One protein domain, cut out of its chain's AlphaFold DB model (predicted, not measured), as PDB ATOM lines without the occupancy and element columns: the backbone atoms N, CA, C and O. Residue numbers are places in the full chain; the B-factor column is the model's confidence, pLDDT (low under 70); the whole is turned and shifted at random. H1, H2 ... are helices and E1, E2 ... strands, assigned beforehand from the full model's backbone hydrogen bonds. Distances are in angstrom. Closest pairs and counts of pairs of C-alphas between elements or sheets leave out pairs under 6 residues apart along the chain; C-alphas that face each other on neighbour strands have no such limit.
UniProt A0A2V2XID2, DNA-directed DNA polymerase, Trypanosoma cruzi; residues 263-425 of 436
ATOM      1  N   SER A 263     168.668 154.327 197.465       70.12
ATOM      2  CA  SER A 263     169.904 154.515 196.694       70.12
ATOM      3  C   SER A 263     170.298 153.295 195.859       70.12
ATOM      4  O   SER A 263     170.901 153.455 194.802       70.12
ATOM      5  N   GLU A 264     169.954 152.083 196.301       71.19
ATOM      6  CA  GLU A 264     170.201 150.859 195.531       71.19
ATOM      7  C   GLU A 264     169.148 150.666 194.434       71.19
ATOM      8  O   GLU A 264     169.458 150.188 193.341       71.19
ATOM      9  N   CYS A 265     167.906 151.071 194.710       70.25
ATOM     10  CA  CYS A 265     166.804 150.994 193.753       70.25
ATOM     11  C   CYS A 265     166.914 152.070 192.654       70.25
ATOM     12  O   CYS A 265     166.530 151.824 191.510       70.25
ATOM     13  N   PHE A 266     167.477 153.241 192.977       76.62
ATOM     14  CA  PHE A 266     167.604 154.389 192.075       76.62
ATOM     15  C   PHE A 266     169.034 154.963 192.064       76.62
ATOM     16  O   PHE A 266     169.245 156.113 192.450       76.62
ATOM     17  N   PRO A 267     170.033 154.213 191.562       77.50
ATOM     18  CA  PRO A 267     171.444 154.614 191.632       77.50
ATOM     19  C   PRO A 267     171.776 155.862 190.802       77.50
ATOM     20  O   PRO A 267     172.810 156.491 191.001       77.50
ATOM     21  N   THR A 268     170.916 156.209 189.844       79.69
ATOM     22  CA  THR A 268     171.085 157.362 188.947       79.69
ATOM     23  C   THR A 268     170.202 158.550 189.325       79.69
ATOM     24  O   THR A 268     170.299 159.595 188.680       79.69
ATOM     25  N   ALA A 269     169.349 158.415 190.347       85.88
ATOM     26  CA  ALA A 269     168.481 159.500 190.778       85.88
ATOM     27  C   ALA A 269     169.247 160.510 191.638       85.88
ATOM     28  O   ALA A 269     170.044 160.164 192.509       85.88
ATOM     29  N   VAL A 270     168.966 161.786 191.405       89.25
ATOM     30  CA  VAL A 270     169.460 162.895 192.210       89.25
ATOM     31  C   VAL A 270     168.615 162.979 193.485       89.25
ATOM     32  O   VAL A 270     167.395 163.151 193.382       89.25
ATOM     33  N   PRO A 271     169.225 162.881 194.680       88.88
ATOM     34  CA  PRO A 271     168.492 162.954 195.936       88.88
ATOM     35  C   PRO A 271     167.922 164.352 196.174       88.88
ATOM     36  O   PRO A 271     168.520 165.354 195.772       88.88
ATOM     37  N   LEU A 272     166.783 164.435 196.867       90.12
ATOM     38  CA  LEU A 272     166.219 165.725 197.253       90.12
ATOM     39  C   LEU A 272     167.107 166.386 198.312       90.12
ATOM     40  O   LEU A 272     167.341 165.827 199.383       90.12
ATOM     41  N   GLN A 273     167.572 167.599 198.021       91.81
ATOM     42  CA  GLN A 273     168.383 168.404 198.929       91.81
ATOM     43  C   GLN A 273     167.798 169.810 199.048       91.81
ATOM     44  O   GLN A 273     167.378 170.401 198.051       91.81
ATOM     45  N   VAL A 274     167.784 170.354 200.262       92.06
ATOM     46  CA  VAL A 274     167.254 171.695 200.553       92.06
ATOM     47  C   VAL A 274     168.222 172.477 201.430       92.06
ATOM     48  O   VAL A 274     168.991 171.900 202.195       92.06
ATOM     49  N   GLN A 275     168.190 173.803 201.339       93.31
ATOM     50  CA  GLN A 275     169.008 174.661 202.188       93.31
ATOM     51  C   GLN A 275     168.278 174.923 203.508       93.31
ATOM     52  O   GLN A 275     167.170 175.449 203.524       93.31
ATOM     53  N   CYS A 276     168.886 174.587 204.644       91.75
ATOM     54  CA  CYS A 276     168.256 174.859 205.933       91.75
ATOM     55  C   CYS A 276     168.082 176.372 206.153       91.75
ATOM     56  O   CYS A 276     169.035 177.140 206.027       91.75
ATOM     57  N   THR A 277     166.884 176.798 206.559       88.75
ATOM     58  CA  THR A 277     166.551 178.210 206.823       88.75
ATOM     59  C   THR A 277     167.281 178.803 208.029       88.75
ATOM     60  O   THR A 277     167.316 180.020 208.172       88.75
ATOM     61  N   ARG A 278     167.866 177.960 208.891       90.44
ATOM     62  CA  ARG A 278     168.578 178.375 210.108       90.44
ATOM     63  C   ARG A 278     170.095 178.293 209.979       90.44
ATOM     64  O   ARG A 278     170.784 179.252 210.292       90.44
ATOM     65  N   CYS A 279     170.627 177.138 209.579       92.12
ATOM     66  CA  CYS A 279     172.079 176.932 209.507       92.12
ATOM     67  C   CYS A 279     172.653 177.120 208.099       92.12
ATOM     68  O   CYS A 279     173.858 176.968 207.925       92.12
ATOM     69  N   HIS A 280     171.808 177.393 207.097       91.25
ATOM     70  CA  HIS A 280     172.171 177.622 205.692       91.25
ATOM     71  C   HIS A 280     172.947 176.494 204.997       91.25
ATOM     72  O   HIS A 280     173.330 176.648 203.840       91.25
ATOM     73  N   GLN A 281     173.123 175.352 205.664       91.62
ATOM     74  CA  GLN A 281     173.723 174.149 205.099       91.62
ATOM     75  C   GLN A 281     172.718 173.428 204.202       91.62
ATOM     76  O   GLN A 281     171.521 173.384 204.508       91.62
ATOM     77  N   VAL A 282     173.215 172.853 203.109       92.06
ATOM     78  CA  VAL A 282     172.429 171.990 202.227       92.06
ATOM     79  C   VAL A 282     172.298 170.626 202.890       92.06
ATOM     80  O   VAL A 282     173.299 169.988 203.209       92.06
ATOM     81  N   VAL A 283     171.063 170.194 203.122       90.44
ATOM     82  CA  VAL A 283     170.750 168.938 203.803       90.44
ATOM     83  C   VAL A 283     169.914 168.027 202.903       90.44
ATOM     84  O   VAL A 283     169.004 168.516 202.226       90.44
ATOM     85  N   PRO A 284     170.205 166.714 202.868       89.88
ATOM     86  CA  PRO A 284     169.365 165.752 202.171       89.88
ATOM     87  C   PRO A 284     168.054 165.544 202.932       89.88
ATOM     88  O   PRO A 284     168.035 165.534 204.164       89.88
ATOM     89  N   ILE A 285     166.968 165.357 202.191       88.00
ATOM     90  CA  ILE A 285     165.650 165.039 202.736       88.00
ATOM     91  C   ILE A 285     165.349 163.578 202.434       88.00
ATOM     92  O   ILE A 285     165.115 163.217 201.285       88.00
ATOM     93  N   ASP A 286     165.356 162.754 203.480       85.56
ATOM     94  CA  ASP A 286     164.979 161.345 203.414       85.56
ATOM     95  C   ASP A 286     164.218 160.962 204.695       85.56
ATOM     96  O   ASP A 286     164.830 160.751 205.751       85.56
ATOM     97  N   PRO A 287     162.876 160.919 204.637       78.88
ATOM     98  CA  PRO A 287     162.062 160.639 205.810       78.88
ATOM     99  C   PRO A 287     162.194 159.189 206.289       78.88
ATOM    100  O   PRO A 287     162.089 158.928 207.488       78.88
ATOM    101  N   HIS A 288     162.457 158.246 205.380       76.50
ATOM    102  CA  HIS A 288     162.639 156.840 205.730       76.50
ATOM    103  C   HIS A 288     163.951 156.627 206.471       76.50
ATOM    104  O   HIS A 288     163.974 155.964 207.508       76.50
ATOM    105  N   LYS A 289     165.037 157.229 205.975       78.56
ATOM    106  CA  LYS A 289     166.334 157.185 206.646       78.56
ATOM    107  C   LYS A 289     166.261 157.805 208.037       78.56
ATOM    108  O   LYS A 289     166.721 157.186 208.987       78.56
ATOM    109  N   TYR A 290     165.611 158.961 208.177       78.31
ATOM    110  CA  TYR A 290     165.425 159.606 209.478       78.31
ATOM    111  C   TYR A 290     164.709 158.694 210.489       78.31
ATOM    112  O   TYR A 290     165.152 158.552 211.628       78.31
ATOM    113  N   ILE A 291     163.632 158.027 210.064       74.62
ATOM    114  CA  ILE A 291     162.907 157.083 210.920       74.62
ATOM    115  C   ILE A 291     163.785 155.872 211.262       74.62
ATOM    116  O   ILE A 291     163.859 155.496 212.429       74.62
ATOM    117  N   ASN A 292     164.486 155.283 210.292       75.75
ATOM    118  CA  ASN A 292     165.383 154.148 210.534       75.75
ATOM    119  C   ASN A 292     166.528 154.496 211.503       75.75
ATOM    120  O   ASN A 292     166.812 153.725 212.422       75.75
ATOM    121  N   ASP A 293     167.141 155.667 211.343       76.81
ATOM    122  CA  ASP A 293     168.180 156.177 212.239       76.81
ATOM    123  C   ASP A 293     167.619 156.352 213.660       76.81
ATOM    124  O   ASP A 293     168.242 155.932 214.635       76.81
ATOM    125  N   MET A 294     166.387 156.849 213.792       71.56
ATOM    126  CA  MET A 294     165.708 156.939 215.084       71.56
ATOM    127  C   MET A 294     165.451 155.557 215.713       71.56
ATOM    128  O   MET A 294     165.726 155.372 216.897       71.56
ATOM    129  N   PHE A 295     164.998 154.570 214.927       69.19
ATOM    130  CA  PHE A 295     164.783 153.188 215.386       69.19
ATOM    131  C   PHE A 295     166.081 152.490 215.813       69.19
ATOM    132  O   PHE A 295     166.067 151.685 216.741       69.19
ATOM    133  N   SER A 296     167.195 152.774 215.139       72.38
ATOM    134  CA  SER A 296     168.505 152.207 215.483       72.38
ATOM    135  C   SER A 296     169.146 152.881 216.701       72.38
ATOM    136  O   SER A 296     169.852 152.218 217.462       72.38
ATOM    137  N   ALA A 297     168.862 154.167 216.933       68.56
ATOM    138  CA  ALA A 297     169.349 154.920 218.085       68.56
ATOM    139  C   ALA A 297     168.548 154.647 219.376       68.56
ATOM    140  O   ALA A 297     169.124 154.639 220.468       68.56
ATOM    141  N   SER A 298     167.235 154.397 219.286       60.47
ATOM    142  CA  SER A 298     166.390 154.109 220.452       60.47
ATOM    143  C   SER A 298     166.344 152.608 220.775       60.47
ATOM    144  O   SER A 298     165.689 151.833 220.084       60.47
ATOM    145  N   LYS A 299     166.958 152.172 221.886       53.00
ATOM    146  CA  LYS A 299     166.834 150.788 222.410       53.00
ATOM    147  C   LYS A 299     165.441 150.441 222.988       53.00
ATOM    148  O   LYS A 299     165.259 149.345 223.508       53.00
ATOM    149  N   THR A 300     164.461 151.342 222.906       50.94
ATOM    150  CA  THR A 300     163.088 151.180 223.421       50.94
ATOM    151  C   THR A 300     162.046 151.654 222.411       50.94
ATOM    152  O   THR A 300     162.372 152.367 221.466       50.94
ATOM    153  N   SER A 301     160.795 151.227 222.623       56.62
ATOM    154  CA  SER A 301     159.616 151.527 221.802       56.62
ATOM    155  C   SER A 301     159.482 153.008 221.436       56.62
ATOM    156  O   SER A 301     159.788 153.885 222.240       56.62
ATOM    157  N   PHE A 302     158.973 153.235 220.227       58.72
ATOM    158  CA  PHE A 302     158.712 154.531 219.607       58.72
ATOM    159  C   PHE A 302     157.994 155.524 220.546       58.72
ATOM    160  O   PHE A 302     157.136 155.088 221.319       58.72
ATOM    161  N   PRO A 303     158.287 156.839 220.486       56.09
ATOM    162  CA  PRO A 303     157.533 157.825 221.252       56.09
ATOM    163  C   PRO A 303     156.055 157.778 220.841       56.09
ATOM    164  O   PRO A 303     155.717 157.970 219.677       56.09
ATOM    165  N   ASN A 304     155.161 157.529 221.802       52.31
ATOM    166  CA  ASN A 304     153.712 157.623 221.583       52.31
ATOM    167  C   ASN A 304     153.258 159.068 221.302       52.31
ATOM    168  O   ASN A 304     152.107 159.294 220.935       52.31
ATOM    169  N   GLU A 305     154.151 160.042 221.490       54.38
ATOM    170  CA  GLU A 305     153.904 161.454 221.240       54.38
ATOM    171  C   GLU A 305     154.272 161.861 219.800       54.38
ATOM    172  O   GLU A 305     155.225 161.337 219.215       54.38
ATOM    173  N   PRO A 306     153.540 162.829 219.225       55.47
ATOM    174  CA  PRO A 306     153.903 163.513 217.991       55.47
ATOM    175  C   PRO A 306     155.364 163.965 217.899       55.47
ATOM    176  O   PRO A 306     155.878 164.602 218.813       55.47
ATOM    177  N   PHE A 307     155.998 163.760 216.744       63.84
ATOM    178  CA  PHE A 307     157.332 164.288 216.446       63.84
ATOM    179  C   PHE A 307     157.404 164.828 215.008       63.84
ATOM    180  O   PHE A 307     156.559 164.533 214.156       63.84
ATOM    181  N   GLU A 308     158.403 165.664 214.727       68.62
ATOM    182  CA  GLU A 308     158.605 166.246 213.400       68.62
ATOM    183  C   GLU A 308     159.452 165.330 212.508       68.62
ATOM    184  O   GLU A 308     160.524 164.883 212.911       68.62
ATOM    185  N   LEU A 309     158.966 165.056 211.290       72.75
ATOM    186  CA  LEU A 309     159.648 164.187 210.320       72.75
ATOM    187  C   LEU A 309     160.796 164.878 209.593       72.75
ATOM    188  O   LEU A 309     161.835 164.278 209.345       72.75
ATOM    189  N   TYR A 310     160.581 166.131 209.197       82.19
ATOM    190  CA  TYR A 310     161.527 166.862 208.368       82.19
ATOM    191  C   TYR A 310     162.333 167.806 209.234       82.19
ATOM    192  O   TYR A 310     162.003 168.982 209.366       82.19
ATOM    193  N   ASN A 311     163.402 167.277 209.811       82.69
ATOM    194  CA  ASN A 311     164.331 168.063 210.601       82.69
ATOM    195  C   ASN A 311     165.646 168.217 209.852       82.69
ATOM    196  O   ASN A 311     166.124 167.306 209.177       82.69
ATOM    197  N   CYS A 312     166.253 169.389 209.989       86.12
ATOM    198  CA  CYS A 312     167.607 169.601 209.517       86.12
ATOM    199  C   CYS A 312     168.557 168.651 210.261       86.12
ATOM    200  O   CYS A 312     168.767 168.814 211.462       86.12
ATOM    201  N   VAL A 313     169.194 167.726 209.543       84.75
ATOM    202  CA  VAL A 313     170.164 166.772 210.119       84.75
ATOM    203  C   VAL A 313     171.353 167.448 210.811       84.75
ATOM    204  O   VAL A 313     171.980 166.850 211.675       84.75
ATOM    205  N   ASN A 314     171.660 168.700 210.458       86.75
ATOM    206  CA  ASN A 314     172.784 169.441 211.028       86.75
ATOM    207  C   ASN A 314     172.425 170.217 212.308       86.75
ATOM    208  O   ASN A 314     173.243 170.315 213.214       86.75
ATOM    209  N   CYS A 315     171.231 170.816 212.388       87.62
ATOM    210  CA  CYS A 315     170.870 171.712 213.499       87.62
ATOM    211  C   CYS A 315     169.569 171.346 214.226       87.62
ATOM    212  O   CYS A 315     169.130 172.108 215.084       87.62
ATOM    213  N   GLY A 316     168.915 170.245 213.847       82.44
ATOM    214  CA  GLY A 316     167.681 169.744 214.462       82.44
ATOM    215  C   GLY A 316     166.441 170.618 214.252       82.44
ATOM    216  O   GLY A 316     165.401 170.343 214.833       82.44
ATOM    217  N   GLN A 317     166.533 171.682 213.449       84.44
ATOM    218  CA  GLN A 317     165.422 172.605 213.216       84.44
ATOM    219  C   GLN A 317     164.366 171.977 212.301       84.44
ATOM    220  O   GLN A 317     164.720 171.471 211.233       84.44
ATOM    221  N   SER A 318     163.094 172.124 212.676       83.12
ATOM    222  CA  SER A 318     161.936 171.822 211.830       83.12
ATOM    223  C   SER A 318     162.004 172.534 210.485       83.12
ATOM    224  O   SER A 318     162.163 173.760 210.419       83.12
ATOM    225  N   LEU A 319     161.846 171.778 209.406       84.75
ATOM    226  CA  LEU A 319     161.695 172.298 208.058       84.75
ATOM    227  C   LEU A 319     160.206 172.356 207.710       84.75
ATOM    228  O   LEU A 319     159.497 171.348 207.728       84.75
ATOM    229  N   SER A 320     159.733 173.554 207.361       82.50
ATOM    230  CA  SER A 320     158.343 173.764 206.947       82.50
ATOM    231  C   SER A 320     158.002 172.924 205.713       82.50
ATOM    232  O   SER A 320     158.714 172.958 204.709       82.50
ATOM    233  N   VAL A 321     156.867 172.223 205.755       77.50
ATOM    234  CA  VAL A 321     156.377 171.398 204.638       77.50
ATOM    235  C   VAL A 321     156.128 172.243 203.388       77.50
ATOM    236  O   VAL A 321     156.470 171.825 202.289       77.50
ATOM    237  N   THR A 322     155.615 173.466 203.542       78.38
ATOM    238  CA  THR A 322     155.413 174.398 202.421       78.38
ATOM    239  C   THR A 322     156.740 174.794 201.778       78.38
ATOM    240  O   THR A 322     156.844 174.861 200.554       78.38
ATOM    241  N   TYR A 323     157.779 175.019 202.590       85.06
ATOM    242  CA  TYR A 323     159.124 175.296 202.086       85.06
ATOM    243  C   TYR A 323     159.671 174.100 201.295       85.06
ATOM    244  O   TYR A 323     160.110 174.262 200.157       85.06
ATOM    245  N   LEU A 324     159.561 172.893 201.854       86.94
ATOM    246  CA  LEU A 324     159.995 171.658 201.198       86.94
ATOM    247  C   LEU A 324     159.244 171.399 199.886       86.94
ATOM    248  O   LEU A 324     159.871 171.057 198.888       86.94
ATOM    249  N   ALA A 325     157.924 171.601 199.864       83.50
ATOM    250  CA  ALA A 325     157.097 171.410 198.674       83.50
ATOM    251  C   ALA A 325     157.473 172.395 197.560       83.50
ATOM    252  O   ALA A 325     157.566 172.009 196.392       83.50
ATOM    253  N   ASN A 326     157.775 173.647 197.917       85.62
ATOM    254  CA  ASN A 326     158.292 174.634 196.973       85.62
ATOM    255  C   ASN A 326     159.661 174.217 196.415       85.62
ATOM    256  O   ASN A 326     159.869 174.279 195.203       85.62
ATOM    257  N   CYS A 327     160.578 173.744 197.266       89.81
ATOM    258  CA  CYS A 327     161.881 173.241 196.826       89.81
ATOM    259  C   CYS A 327     161.754 172.025 195.897       89.81
ATOM    260  O   CYS A 327     162.393 171.996 194.844       89.81
ATOM    261  N   LEU A 328     160.898 171.057 196.242       90.62
ATOM    262  CA  LEU A 328     160.619 169.886 195.412       90.62
ATOM    263  C   LEU A 328     160.041 170.301 194.055       90.62
ATOM    264  O   LEU A 328     160.554 169.889 193.020       90.62
ATOM    265  N   THR A 329     159.045 171.188 194.047       87.56
ATOM    266  CA  THR A 329     158.437 171.718 192.815       87.56
ATOM    267  C   THR A 329     159.480 172.388 191.919       87.56
ATOM    268  O   THR A 329     159.536 172.124 190.717       87.56
ATOM    269  N   GLN A 330     160.351 173.225 192.494       90.00
ATOM    270  CA  GLN A 330     161.441 173.862 191.754       90.00
ATOM    271  C   GLN A 330     162.433 172.839 191.189       90.00
ATOM    272  O   GLN A 330     162.879 172.988 190.051       90.00
ATOM    273  N   MET A 331     162.769 171.798 191.953       91.88
ATOM    274  CA  MET A 331     163.646 170.721 191.494       91.88
ATOM    275  C   MET A 331     163.011 169.940 190.339       91.88
ATOM    276  O   MET A 331     163.650 169.761 189.302       91.88
ATOM    277  N   CYS A 332     161.739 169.555 190.464       89.50
ATOM    278  CA  CYS A 332     160.973 168.895 189.409       89.50
ATOM    279  C   CYS A 332     160.924 169.742 188.131       89.50
ATOM    280  O   CYS A 332     161.214 169.235 187.049       89.50
ATOM    281  N   HIS A 333     160.638 171.044 188.239       87.31
ATOM    282  CA  HIS A 333     160.655 171.953 187.090       87.31
ATOM    283  C   HIS A 333     162.040 172.069 186.449       87.31
ATOM    284  O   HIS A 333     162.131 172.043 185.225       87.31
ATOM    285  N   LYS A 334     163.121 172.135 187.239       89.75
ATOM    286  CA  LYS A 334     164.494 172.132 186.709       89.75
ATOM    287  C   LYS A 334     164.803 170.844 185.949       89.75
ATOM    288  O   LYS A 334     165.360 170.917 184.862       89.75
ATOM    289  N   ILE A 335     164.419 169.681 186.476       88.88
ATOM    290  CA  ILE A 335     164.622 168.388 185.802       88.88
ATOM    291  C   ILE A 335     163.848 168.340 184.482       88.88
ATOM    292  O   ILE A 335     164.405 167.950 183.459       88.88
ATOM    293  N   ILE A 336     162.591 168.791 184.480       85.25
ATOM    294  CA  ILE A 336     161.771 168.873 183.265       85.25
ATOM    295  C   ILE A 336     162.406 169.833 182.252       85.25
ATOM    296  O   ILE A 336     162.520 169.507 181.073       85.25
ATOM    297  N   GLN A 337     162.877 170.997 182.698       81.94
ATOM    298  CA  GLN A 337     163.563 171.957 181.838       81.94
ATOM    299  C   GLN A 337     164.832 171.349 181.223       81.94
ATOM    300  O   GLN A 337     165.022 171.439 180.013       81.94
ATOM    301  N   GLN A 338     165.666 170.684 182.026       83.12
ATOM    302  CA  GLN A 338     166.870 169.997 181.548       83.12
ATOM    303  C   GLN A 338     166.532 168.884 180.555       83.12
ATOM    304  O   GLN A 338     167.197 168.751 179.530       83.12
ATOM    305  N   PHE A 339     165.457 168.134 180.796       83.44
ATOM    306  CA  PHE A 339     164.962 167.142 179.851       83.44
ATOM    307  C   PHE A 339     164.635 167.762 178.489       83.44
ATOM    308  O   PHE A 339     165.110 167.263 177.466       83.44
ATOM    309  N   TYR A 340     163.899 168.876 178.466       75.69
ATOM    310  CA  TYR A 340     163.563 169.572 177.223       75.69
ATOM    311  C   TYR A 340     164.792 170.169 176.522       75.69
ATOM    312  O   TYR A 340     164.874 170.082 175.296       75.69
ATOM    313  N   ILE A 341     165.767 170.691 177.277       75.50
ATOM    314  CA  ILE A 341     167.055 171.173 176.744       75.50
ATOM    315  C   ILE A 341     167.868 170.020 176.129       75.50
ATOM    316  O   ILE A 341     168.517 170.195 175.105       75.50
ATOM    317  N   SER A 342     167.822 168.828 176.730       72.12
ATOM    318  CA  SER A 342     168.704 167.698 176.398       72.12
ATOM    319  C   SER A 342     168.379 166.931 175.114       72.12
ATOM    320  O   SER A 342     169.078 165.969 174.794       72.12
ATOM    321  N   GLY A 343     167.305 167.259 174.398       63.12
ATOM    322  CA  GLY A 343     166.905 166.464 173.234       63.12
ATOM    323  C   GLY A 343     165.678 165.580 173.458       63.12
ATOM    324  O   GLY A 343     164.956 165.291 172.507       63.12
ATOM    325  N   GLY A 344     165.430 165.148 174.699       66.00
ATOM    326  CA  GLY A 344     164.370 164.184 175.021       66.00
ATOM    327  C   GLY A 344     164.608 162.779 174.448       66.00
ATOM    328  O   GLY A 344     163.655 162.079 174.110       66.00
ATOM    329  N   ASN A 345     165.872 162.364 174.299       68.19
ATOM    330  CA  ASN A 345     166.225 161.043 173.773       68.19
ATOM    331  C   ASN A 345     165.757 159.899 174.703       68.19
ATOM    332  O   ASN A 345     165.397 160.112 175.860       68.19
ATOM    333  N   ALA A 346     165.792 158.653 174.222       64.94
ATOM    334  CA  ALA A 346     165.315 157.499 174.991       64.94
ATOM    335  C   ALA A 346     166.047 157.297 176.337       64.94
ATOM    336  O   ALA A 346     165.462 156.784 177.291       64.94
ATOM    337  N   ALA A 347     167.319 157.696 176.443       70.62
ATOM    338  CA  ALA A 347     168.051 157.656 177.708       70.62
ATOM    339  C   ALA A 347     167.561 158.745 178.678       70.62
ATOM    340  O   ALA A 347     167.332 158.448 179.846       70.62
ATOM    341  N   ALA A 348     167.309 159.958 178.186       74.25
ATOM    342  CA  ALA A 348     166.761 161.074 178.947       74.25
ATOM    343  C   ALA A 348     165.333 160.784 179.429       74.25
ATOM    344  O   ALA A 348     165.019 161.053 180.582       74.25
ATOM    345  N   VAL A 349     164.489 160.159 178.598       73.75
ATOM    346  CA  VAL A 349     163.142 159.714 179.004       73.75
ATOM    347  C   VAL A 349     163.229 158.696 180.140       73.75
ATOM    348  O   VAL A 349     162.528 158.831 181.140       73.75
ATOM    349  N   ARG A 350     164.119 157.699 180.027       75.56
ATOM    350  CA  ARG A 350     164.337 156.710 181.096       75.56
ATOM    351  C   ARG A 350     164.867 157.350 182.378       75.56
ATOM    352  O   ARG A 350     164.375 157.016 183.449       75.56
ATOM    353  N   ALA A 351     165.814 158.282 182.270       81.38
ATOM    354  CA  ALA A 351     166.386 158.990 183.413       81.38
ATOM    355  C   ALA A 351     165.341 159.855 184.132       81.38
ATOM    356  O   ALA A 351     165.228 159.798 185.352       81.38
ATOM    357  N   VAL A 352     164.524 160.599 183.382       85.38
ATOM    358  CA  VAL A 352     163.420 161.394 183.937       85.38
ATOM    359  C   VAL A 352     162.400 160.492 184.614       85.38
ATOM    360  O   VAL A 352     162.063 160.726 185.769       85.38
ATOM    361  N   ARG A 353     161.951 159.421 183.955       81.81
ATOM    362  CA  ARG A 353     161.015 158.472 184.570       81.81
ATOM    363  C   ARG A 353     161.580 157.890 185.862       81.81
ATOM    364  O   ARG A 353     160.913 157.973 186.885       81.81
ATOM    365  N   ALA A 354     162.826 157.414 185.857       83.38
ATOM    366  CA  ALA A 354     163.491 156.914 187.061       83.38
ATOM    367  C   ALA A 354     163.554 157.969 188.183       83.38
ATOM    368  O   ALA A 354     163.279 157.651 189.337       83.38
ATOM    369  N   GLN A 355     163.841 159.229 187.848       88.38
ATOM    370  CA  GLN A 355     163.907 160.336 188.803       88.38
ATOM    371  C   GLN A 355     162.549 160.666 189.444       88.38
ATOM    372  O   GLN A 355     162.473 160.898 190.650       88.38
ATOM    373  N   PHE A 356     161.470 160.699 188.660       88.06
ATOM    374  CA  PHE A 356     160.131 160.987 189.184       88.06
ATOM    375  C   PHE A 356     159.541 159.796 189.947       88.06
ATOM    376  O   PHE A 356     158.852 159.998 190.945       88.06
ATOM    377  N   THR A 357     159.879 158.567 189.551       83.50
ATOM    378  CA  THR A 357     159.598 157.367 190.348       83.50
ATOM    379  C   THR A 357     160.332 157.411 191.687       83.50
ATOM    380  O   THR A 357     159.718 157.127 192.713       83.50
ATOM    381  N   TYR A 358     161.605 157.829 191.706       86.81
ATOM    382  CA  TYR A 358     162.369 158.021 192.942       86.81
ATOM    383  C   TYR A 358     161.691 159.024 193.883       86.81
ATOM    384  O   TYR A 358     161.488 158.710 195.050       86.81
ATOM    385  N   PHE A 359     161.279 160.203 193.393       88.12
ATOM    386  CA  PHE A 359     160.603 161.190 194.246       88.12
ATOM    387  C   PHE A 359     159.281 160.684 194.806       88.12
ATOM    388  O   PHE A 359     158.983 160.943 195.966       88.12
ATOM    389  N   ARG A 360     158.495 159.957 194.009       83.50
ATOM    390  CA  ARG A 360     157.273 159.328 194.510       83.50
ATOM    391  C   ARG A 360     157.605 158.310 195.603       83.50
ATOM    392  O   ARG A 360     157.010 158.370 196.672       83.50
ATOM    393  N   ALA A 361     158.576 157.429 195.363       78.88
ATOM    394  CA  ALA A 361     158.994 156.401 196.313       78.88
ATOM    395  C   ALA A 361     159.606 156.971 197.608       78.88
ATOM    396  O   ALA A 361     159.500 156.333 198.647       78.88
ATOM    397  N   LEU A 362     160.209 158.162 197.560       81.31
ATOM    398  CA  LEU A 362     160.787 158.862 198.715       81.31
ATOM    399  C   LEU A 362     159.739 159.296 199.757       81.31
ATOM    400  O   LEU A 362     160.084 159.472 200.924       81.31
ATOM    401  N   PHE A 363     158.489 159.510 199.331       79.44
ATOM    402  CA  PHE A 363     157.396 160.003 200.180       79.44
ATOM    403  C   PHE A 363     156.224 159.024 200.303       79.44
ATOM    404  O   PHE A 363     155.290 159.280 201.058       79.44
ATOM    405  N   ASP A 364     156.247 157.917 199.563       72.31
ATOM    406  CA  ASP A 364     155.249 156.860 199.691       72.31
ATOM    407  C   ASP A 364     155.450 156.149 201.042       72.31
ATOM    408  O   ASP A 364     156.578 155.872 201.455       72.31
ATOM    409  N   VAL A 365     154.364 155.847 201.762       60.16
ATOM    410  CA  VAL A 365     154.440 155.045 203.001       60.16
ATOM    411  C   VAL A 365     155.189 153.761 202.647       60.16
ATOM    412  O   VAL A 365     154.889 153.193 201.600       60.16
ATOM    413  N   PRO A 366     156.161 153.268 203.446       53.91
ATOM    414  CA  PRO A 366     157.038 152.210 202.969       53.91
ATOM    415  C   PRO A 366     156.235 150.921 202.738       53.91
ATOM    416  O   PRO A 366     156.009 150.108 203.638       53.91
ATOM    417  N   HIS A 367     155.840 150.727 201.483       51.62
ATOM    418  CA  HIS A 367     155.369 149.476 200.910       51.62
ATOM    419  C   HIS A 367     156.549 148.532 200.624       51.62
ATOM    420  O   HIS A 367     156.346 147.441 200.097       51.62
ATOM    421  N   ALA A 368     157.767 148.912 201.038       51.69
ATOM    422  CA  ALA A 368     158.951 148.073 200.998       51.69
ATOM    423  C   ALA A 368     158.660 146.688 201.624       51.69
ATOM    424  O   ALA A 368     158.217 146.608 202.785       51.69
ATOM    425  N   PRO A 369     158.905 145.590 200.886       49.19
ATOM    426  CA  PRO A 369     158.787 144.239 201.410       49.19
ATOM    427  C   PRO A 369     159.603 144.089 202.703       49.19
ATOM    428  O   PRO A 369     160.791 144.401 202.756       49.19
ATOM    429  N   GLY A 370     158.961 143.638 203.784       54.44
ATOM    430  CA  GLY A 370     159.639 143.383 205.060       54.44
ATOM    431  C   GLY A 370     159.898 144.604 205.954       54.44
ATOM    432  O   GLY A 370     160.721 144.504 206.864       54.44
ATOM    433  N   CYS A 371     159.229 145.744 205.734       60.06
ATOM    434  CA  CYS A 371     159.219 146.861 206.688       60.06
ATOM    435  C   CYS A 371     158.408 146.503 207.956       60.06
ATOM    436  O   CYS A 371     157.312 145.940 207.851       60.06
ATOM    437  N   SER A 372     158.939 146.807 209.151       65.75
ATOM    438  CA  SER A 372     158.313 146.406 210.421       65.75
ATOM    439  C   SER A 372     156.979 147.138 210.652       65.75
ATOM    440  O   SER A 372     156.835 148.299 210.254       65.75
ATOM    441  N   PRO A 373     155.996 146.514 211.332       67.69
ATOM    442  CA  PRO A 373     154.744 147.183 211.687       67.69
ATOM    443  C   PRO A 373     154.956 148.481 212.476       67.69
ATOM    444  O   PRO A 373     154.183 149.416 212.306       67.69
ATOM    445  N   ALA A 374     156.026 148.568 213.274       66.62
ATOM    446  CA  ALA A 374     156.379 149.765 214.033       66.62
ATOM    447  C   ALA A 374     156.839 150.923 213.132       66.62
ATOM    448  O   ALA A 374     156.414 152.051 213.345       66.62
ATOM    449  N   ILE A 375     157.641 150.658 212.093       68.00
ATOM    450  CA  ILE A 375     158.044 151.681 211.113       68.00
ATOM    451  C   ILE A 375     156.832 152.116 210.279       68.00
ATOM    452  O   ILE A 375     156.617 153.305 210.059       68.00
ATOM    453  N   LYS A 376     155.970 151.173 209.876       65.94
ATOM    454  CA  LYS A 376     154.714 151.501 209.181       65.94
ATOM    455  C   LYS A 376     153.782 152.339 210.057       65.94
ATOM    456  O   LYS A 376     153.189 153.291 209.564       65.94
ATOM    457  N   ALA A 377     153.673 152.015 211.343       63.88
ATOM    458  CA  ALA A 377     152.919 152.799 212.315       63.88
ATOM    459  C   ALA A 377     153.552 154.177 212.555       63.88
ATOM    460  O   ALA A 377     152.819 155.148 212.643       63.88
ATOM    461  N   ALA A 378     154.882 154.296 212.574       64.31
ATOM    462  CA  ALA A 378     155.588 155.575 212.649       64.31
ATOM    463  C   ALA A 378     155.274 156.477 211.448       64.31
ATOM    464  O   ALA A 378     154.925 157.641 211.627       64.31
ATOM    465  N   HIS A 379     155.311 155.923 210.231       63.22
ATOM    466  CA  HIS A 379     154.881 156.630 209.024       63.22
ATOM    467  C   HIS A 379     153.378 156.969 209.047       63.22
ATOM    468  O   HIS A 379     153.005 158.063 208.640       63.22
ATOM    469  N   ARG A 380     152.510 156.081 209.562       55.03
ATOM    470  CA  ARG A 380     151.048 156.302 209.672       55.03
ATOM    471  C   ARG A 380     150.650 157.313 210.753       55.03
ATOM    472  O   ARG A 380     149.801 158.154 210.499       55.03
ATOM    473  N   ASN A 381     151.279 157.285 211.926       54.66
ATOM    474  CA  ASN A 381     151.076 158.272 212.997       54.66
ATOM    475  C   ASN A 381     151.546 159.665 212.566       54.66
ATOM    476  O   ASN A 381     151.064 160.677 213.068       54.66
ATOM    477  N   LEU A 382     152.452 159.711 211.591       55.31
ATOM    478  CA  LEU A 382     152.916 160.927 210.957       55.31
ATOM    479  C   LEU A 382     152.130 161.297 209.683       55.31
ATOM    480  O   LEU A 382     152.269 162.417 209.188       55.31
ATOM    481  N   ALA A 383     151.246 160.411 209.206       46.38
ATOM    482  CA  ALA A 383     150.313 160.740 208.141       46.38
ATOM    483  C   ALA A 383     149.329 161.818 208.605       46.38
ATOM    484  O   ALA A 383     149.044 162.677 207.795       46.38
ATOM    485  N   LEU A 384     148.926 161.889 209.887       43.59
ATOM    486  CA  LEU A 384     147.950 162.847 210.471       43.59
ATOM    487  C   LEU A 384     148.288 164.364 210.354       43.59
ATOM    488  O   LEU A 384     147.791 165.194 211.114       43.59
ATOM    489  N   ARG A 385     149.113 164.767 209.390       52.34
ATOM    490  CA  ARG A 385     149.147 166.103 208.797       52.34
ATOM    491  C   ARG A 385     148.068 166.180 207.712       52.34
ATOM    492  O   ARG A 385     148.366 166.165 206.523       52.34
ATOM    493  N   CYS A 386     146.803 166.233 208.115       47.12
ATOM    494  CA  CYS A 386     145.724 166.452 207.164       47.12
ATOM    495  C   CYS A 386     145.682 167.943 206.819       47.12
ATOM    496  O   CYS A 386     145.317 168.772 207.659       47.12
ATOM    497  N   LEU A 387     146.012 168.292 205.575       41.31
ATOM    498  CA  LEU A 387     145.218 169.328 204.937       41.31
ATOM    499  C   LEU A 387     143.780 168.799 204.970       41.31
ATOM    500  O   LEU A 387     143.522 167.726 204.424       41.31
ATOM    501  N   GLY A 388     142.873 169.467 205.679       45.59
ATOM    502  CA  GLY A 388     141.468 169.080 205.616       45.59
ATOM    503  C   GLY A 388     140.960 169.181 204.181       45.59
ATOM    504  O   GLY A 388     141.550 169.866 203.339       45.59
ATOM    505  N   THR A 389     139.820 168.559 203.897       42.38
ATOM    506  CA  THR A 389     139.073 168.806 202.649       42.38
ATOM    507  C   THR A 389     138.752 170.298 202.445       42.38
ATOM    508  O   THR A 389     138.472 170.723 201.328       42.38
ATOM    509  N   ASP A 390     138.866 171.111 203.501       50.31
ATOM    510  CA  ASP A 390     138.741 172.570 203.525       50.31
ATOM    511  C   ASP A 390     140.052 173.343 203.259       50.31
ATOM    512  O   ASP A 390     140.100 174.562 203.432       50.31
ATOM    513  N   GLN A 391     141.124 172.656 202.857       46.47
ATOM    514  CA  GLN A 391     142.461 173.211 202.632       46.47
ATOM    515  C   GLN A 391     143.134 173.862 203.855       46.47
ATOM    516  O   GLN A 391     144.101 174.615 203.700       46.47
ATOM    517  N   LYS A 392     142.683 173.578 205.084       44.56
ATOM    518  CA  LYS A 392     143.349 174.080 206.294       44.56
ATOM    519  C   LYS A 392     144.365 173.090 206.839       44.56
ATOM    520  O   LYS A 392     144.150 171.884 206.843       44.56
ATOM    521  N   LEU A 393     145.470 173.632 207.345       44.31
ATOM    522  CA  LEU A 393     146.482 172.889 208.092       44.31
ATOM    523  C   LEU A 393     145.964 172.610 209.508       44.31
ATOM    524  O   LEU A 393     145.827 173.537 210.309       44.31
ATOM    525  N   TYR A 394     145.703 171.343 209.825       42.56
ATOM    526  CA  TYR A 394     145.335 170.924 211.178       42.56
ATOM    527  C   TYR A 394     146.569 170.506 211.981       42.56
ATOM    528  O   TYR A 394     147.459 169.811 211.487       42.56
ATOM    529  N   THR A 395     146.621 170.910 213.252       45.88
ATOM    530  CA  THR A 395     147.557 170.327 214.221       45.88
ATOM    531  C   THR A 395     147.123 168.898 214.556       45.88
ATOM    532  O   THR A 395     145.942 168.567 214.463       45.88
ATOM    533  N   LEU A 396     148.044 168.049 215.022       44.72
ATOM    534  CA  LEU A 396     147.734 166.659 215.406       44.72
ATOM    535  C   LEU A 396     146.637 166.564 216.487       44.72
ATOM    536  O   LEU A 396     145.818 165.648 216.477       44.72
ATOM    537  N   SER A 397     146.549 167.569 217.364       48.41
ATOM    538  CA  SER A 397     145.462 167.734 218.339       48.41
ATOM    539  C   SER A 397     144.104 168.095 217.715       48.41
ATOM    540  O   SER A 397     143.064 167.794 218.300       48.41
ATOM    541  N   GLY A 398     144.099 168.737 216.544       48.88
ATOM    542  CA  GLY A 398     142.906 169.038 215.753       48.88
ATOM    543  C   GLY A 398     142.447 167.856 214.895       48.88
ATOM    544  O   GLY A 398     141.246 167.627 214.794       48.88
ATOM    545  N   ALA A 399     143.384 167.067 214.358       46.88
ATOM    546  CA  ALA A 399     143.093 165.874 213.557       46.88
ATOM    547  C   ALA A 399     142.434 164.753 214.384       46.88
ATOM    548  O   ALA A 399     141.482 164.137 213.925       46.88
ATOM    549  N   ALA A 400     142.841 164.557 215.646       50.16
ATOM    550  CA  ALA A 400     142.211 163.584 216.552       50.16
ATOM    551  C   ALA A 400     140.717 163.863 216.843       50.16
ATOM    552  O   ALA A 400     140.015 162.997 217.358       50.16
ATOM    553  N   ARG A 401     140.231 165.074 216.538       51.28
ATOM    554  CA  ARG A 401     138.824 165.477 216.694       51.28
ATOM    555  C   ARG A 401     138.007 165.338 215.402       51.28
ATOM    556  O   ARG A 401     136.796 165.522 215.454       51.28
ATOM    557  N   ALA A 402     138.644 165.033 214.270       51.19
ATOM    558  CA  ALA A 402     138.013 164.911 212.960       51.19
ATOM    559  C   ALA A 402     138.109 163.453 212.483       51.19
ATOM    560  O   ALA A 402     139.152 163.012 212.011       51.19
ATOM    561  N   VAL A 403     137.022 162.695 212.646       49.59
ATOM    562  CA  VAL A 403     136.982 161.237 212.416       49.59
ATOM    563  C   VAL A 403     136.991 160.866 210.919       49.59
ATOM    564  O   VAL A 403     137.340 159.739 210.585       49.59
ATOM    565  N   ASP A 404     136.725 161.825 210.022       51.44
ATOM    566  CA  ASP A 404     136.473 161.581 208.588       51.44
ATOM    567  C   ASP A 404     137.516 162.183 207.620       51.44
ATOM    568  O   ASP A 404     137.262 162.281 206.421       51.44
ATOM    569  N   VAL A 405     138.683 162.636 208.096       48.59
ATOM    570  CA  VAL A 405     139.678 163.289 207.223       48.59
ATOM    571  C   VAL A 405     140.861 162.364 206.966       48.59
ATOM    572  O   VAL A 405     141.707 162.178 207.842       48.59
ATOM    573  N   GLU A 406     140.949 161.831 205.746       49.78
ATOM    574  CA  GLU A 406     142.126 161.095 205.288       49.78
ATOM    575  C   GLU A 406     143.336 162.042 205.175       49.78
ATOM    576  O   GLU A 406     143.278 163.052 204.465       49.78
ATOM    577  N   PRO A 407     144.439 161.762 205.881       49.41
ATOM    578  CA  PRO A 407     145.634 162.576 205.779       49.41
ATOM    579  C   PRO A 407     146.335 162.480 204.425       49.41
ATOM    580  O   PRO A 407     146.513 161.388 203.890       49.41
ATOM    581  N   VAL A 408     146.859 163.609 203.938       54.50
ATOM    582  CA  VAL A 408     147.649 163.669 202.702       54.50
ATOM    583  C   VAL A 408     148.986 164.353 202.976       54.50
ATOM    584  O   VAL A 408     149.031 165.531 203.326       54.50
ATOM    585  N   ASP A 409     150.094 163.637 202.763       68.19
ATOM    586  CA  ASP A 409     151.418 164.262 202.726       68.19
ATOM    587  C   ASP A 409     151.522 165.148 201.474       68.19
ATOM    588  O   ASP A 409     151.461 164.681 200.336       68.19
ATOM    589  N   HIS A 410     151.683 166.455 201.682       68.44
ATOM    590  CA  HIS A 410     151.855 167.430 200.608       68.44
ATOM    591  C   HIS A 410     153.036 167.131 199.688       68.44
ATOM    592  O   HIS A 410     152.969 167.440 198.497       68.44
ATOM    593  N   LEU A 411     154.115 166.556 200.220       78.50
ATOM    594  CA  LEU A 411     155.283 166.187 199.429       78.50
ATOM    595  C   LEU A 411     155.000 164.952 198.583       78.50
ATOM    596  O   LEU A 411     155.343 164.953 197.400       78.50
ATOM    597  N   PHE A 412     154.290 163.967 199.137       79.75
ATOM    598  CA  PHE A 412     153.782 162.835 198.368       79.75
ATOM    599  C   PHE A 412     152.828 163.290 197.260       79.75
ATOM    600  O   PHE A 412     153.033 162.940 196.103       79.75
ATOM    601  N   PHE A 413     151.840 164.133 197.572       75.88
ATOM    602  CA  PHE A 413     150.901 164.658 196.577       75.88
ATOM    603  C   PHE A 413     151.617 165.438 195.466       75.88
ATOM    604  O   PHE A 413     151.319 165.272 194.282       75.88
ATOM    605  N   CYS A 414     152.598 166.267 195.834       81.69
ATOM    606  CA  CYS A 414     153.442 166.972 194.877       81.69
ATOM    607  C   CYS A 414     154.207 165.983 193.981       81.69
ATOM    608  O   CYS A 414     154.157 166.101 192.756       81.69
ATOM    609  N   ALA A 415     154.885 164.995 194.570       84.00
ATOM    610  CA  ALA A 415     155.655 163.997 193.835       84.00
ATOM    611  C   ALA A 415     154.774 163.131 192.918       84.00
ATOM    612  O   ALA A 415     155.126 162.933 191.755       84.00
ATOM    613  N   ASP A 416     153.613 162.678 193.396       80.81
ATOM    614  CA  ASP A 416     152.655 161.875 192.632       80.81
ATOM    615  C   ASP A 416     152.055 162.669 191.463       80.81
ATOM    616  O   ASP A 416     151.992 162.174 190.338       80.81
ATOM    617  N   SER A 417     151.708 163.943 191.680       80.44
ATOM    618  CA  SER A 417     151.230 164.837 190.618       80.44
ATOM    619  C   SER A 417     152.243 164.960 189.477       80.44
ATOM    620  O   SER A 417     151.884 164.856 188.301       80.44
ATOM    621  N   PHE A 418     153.530 165.122 189.797       82.06
ATOM    622  CA  PHE A 418     154.573 165.141 188.778       82.06
ATOM    623  C   PHE A 418     154.827 163.766 188.150       82.06
ATOM    624  O   PHE A 418     155.001 163.689 186.934       82.06
ATOM    625  N   TYR A 419     154.816 162.691 188.937       81.94
ATOM    626  CA  TYR A 419     154.964 161.325 188.441       81.94
ATOM    627  C   TYR A 419     153.899 160.996 187.385       81.94
ATOM    628  O   TYR A 419     154.249 160.615 186.269       81.94
ATOM    629  N   ARG A 420     152.616 161.261 187.672       75.19
ATOM    630  CA  ARG A 420     151.507 161.041 186.725       75.19
ATOM    631  C   ARG A 420     151.659 161.855 185.438       75.19
ATOM    632  O   ARG A 420     151.330 161.376 184.359       75.19
ATOM    633  N   ARG A 421     152.200 163.077 185.520       70.94
ATOM    634  CA  ARG A 421     152.501 163.894 184.327       70.94
ATOM    635  C   ARG A 421     153.592 163.271 183.454       70.94
ATOM    636  O   ARG A 421     153.553 163.430 182.238       70.94
ATOM    637  N   MET A 422     154.579 162.610 184.059       71.75
ATOM    638  CA  MET A 422     155.724 162.023 183.350       71.75
ATOM    639  C   MET A 422     155.454 160.605 182.835       71.75
ATOM    640  O   MET A 422     156.108 160.168 181.883       71.75
ATOM    641  N   ASP A 423     154.478 159.904 183.409       58.94
ATOM    642  CA  ASP A 423     154.038 158.588 182.935       58.94
ATOM    643  C   ASP A 423     153.621 158.649 181.448       58.94
ATOM    644  O   ASP A 423     153.993 157.810 180.623       58.94
ATOM    645  N   HIS A 424     153.012 159.772 181.053       56.53
ATOM    646  CA  HIS A 424     152.548 160.048 179.691       56.53
ATOM    647  C   HIS A 424     153.495 160.914 178.840       56.53
ATOM    648  O   HIS A 424     153.066 161.452 177.818       56.53
ATOM    649  N   LEU A 425     154.766 161.092 179.223       55.47
ATOM    650  CA  LEU A 425     155.682 161.966 178.479       55.47
ATOM    651  C   LEU A 425     155.972 161.409 177.068       55.47
ATOM    652  O   LEU A 425     156.731 160.452 176.897       55.47
TER     653      LEU A 425
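What this domain is: This is residues 263 to 425 of the 436 residues of the protein "DNA-directed DNA polymerase" of Trypanosoma cruzi (UniProt A0A2V2XID2). Three helices, H2, H3 and H6, run side by side as an up-and-down bundle, and a loosely built head of H1, H4, H5 and long links is at the end where H2 begins and H3 ends. A small hairpin of two short strands, E1 and E2, is beside the bundle, with E1 near residues 323 to 331 of H2. The printed part has 163 residues, with six named helices and two named strands in the order E1 E2 H1 H2 H3 H4 H5 H6; the class is mostly helix and the sheet is antiparallel. The whole is compact, with a radius of gyration of the C-alphas of 16.9 A, and spans 51 by 38 by 36 A.

How they stand to each other: Look first at E1, residues 273 to 275, and E2, residues 282 to 284, an antiparallel hairpin at 147 degrees; N 274 and O 283 are 3.0 A apart and N 283 and O 274 2.8 A, both within hydrogen-bond range. Next come H1, residues 287 to 297, and H2, residues 321 to 341; the closest C-alphas of E1 and H2, Val 274 and Cys 327, are 6.7 A apart. H3, residues 346 to 363, makes a helical hairpin with H2, opposite ways at a shallow tilt of 7 degrees. They touch through residues 332 to 339 of H2 and 348 to 356 of H3 alone, closest at the C-alphas of Phe 339 and Ala 348, 6.4 A. H1 and H3 only just touch, only at their ends, with 3 pairs of C-alphas within 8 A; the closest are those of Pro 287 and Phe 363, 7.3 A. H4, residues 373 to 381, only just touches H1, with 3 such pairs, closest at Ile 291 and Ile 375, 7.3 A. H5, residues 396 to 399, is apart from the other five helices. H6, residues 410 to 423, completes the bundle: it touches H3, opposite ways at a shallow tilt of 23 degrees, with the C-alphas of Phe 363 and Phe 412 closest at 4.9 A. It touches H2, the same way at a shallow tilt of 18 degrees, with those of Ala 325 and Leu 411 closest at 5.6 A. In H1, H2, H4 and H6 every O i to N i+4 pair is within hydrogen-bond range, in H3 13 of 14 are, and H5 is too short for such a pair.

Where its parts are: Find C-alpha 273 at (168.383, 168.404, 198.929), where E1 begins; E1 is 7.1 A long and E2 7.0 A. H1 is 15.4 A long. C-alpha 321 at (156.377, 171.398, 204.638) begins H2, which runs 29.9 A. H3 is 26.5 A long, H4 11.8 A and H5 5.1 A. H6 runs 19.9 A and ends at C-alpha 423, (154.038, 158.588, 182.935).

The domain as a whole: The C-alphas of Thr 300 and Gly 343 are the two farthest apart, at 52.6 A. The printed part has no cut. The links H1 to H2, 23 residues, and H4 to H5, 14 residues, are long. The mean pLDDT of the printed part is 71.5; 66 residues are under 70, among them residues 297 to 308 and 365 to 410.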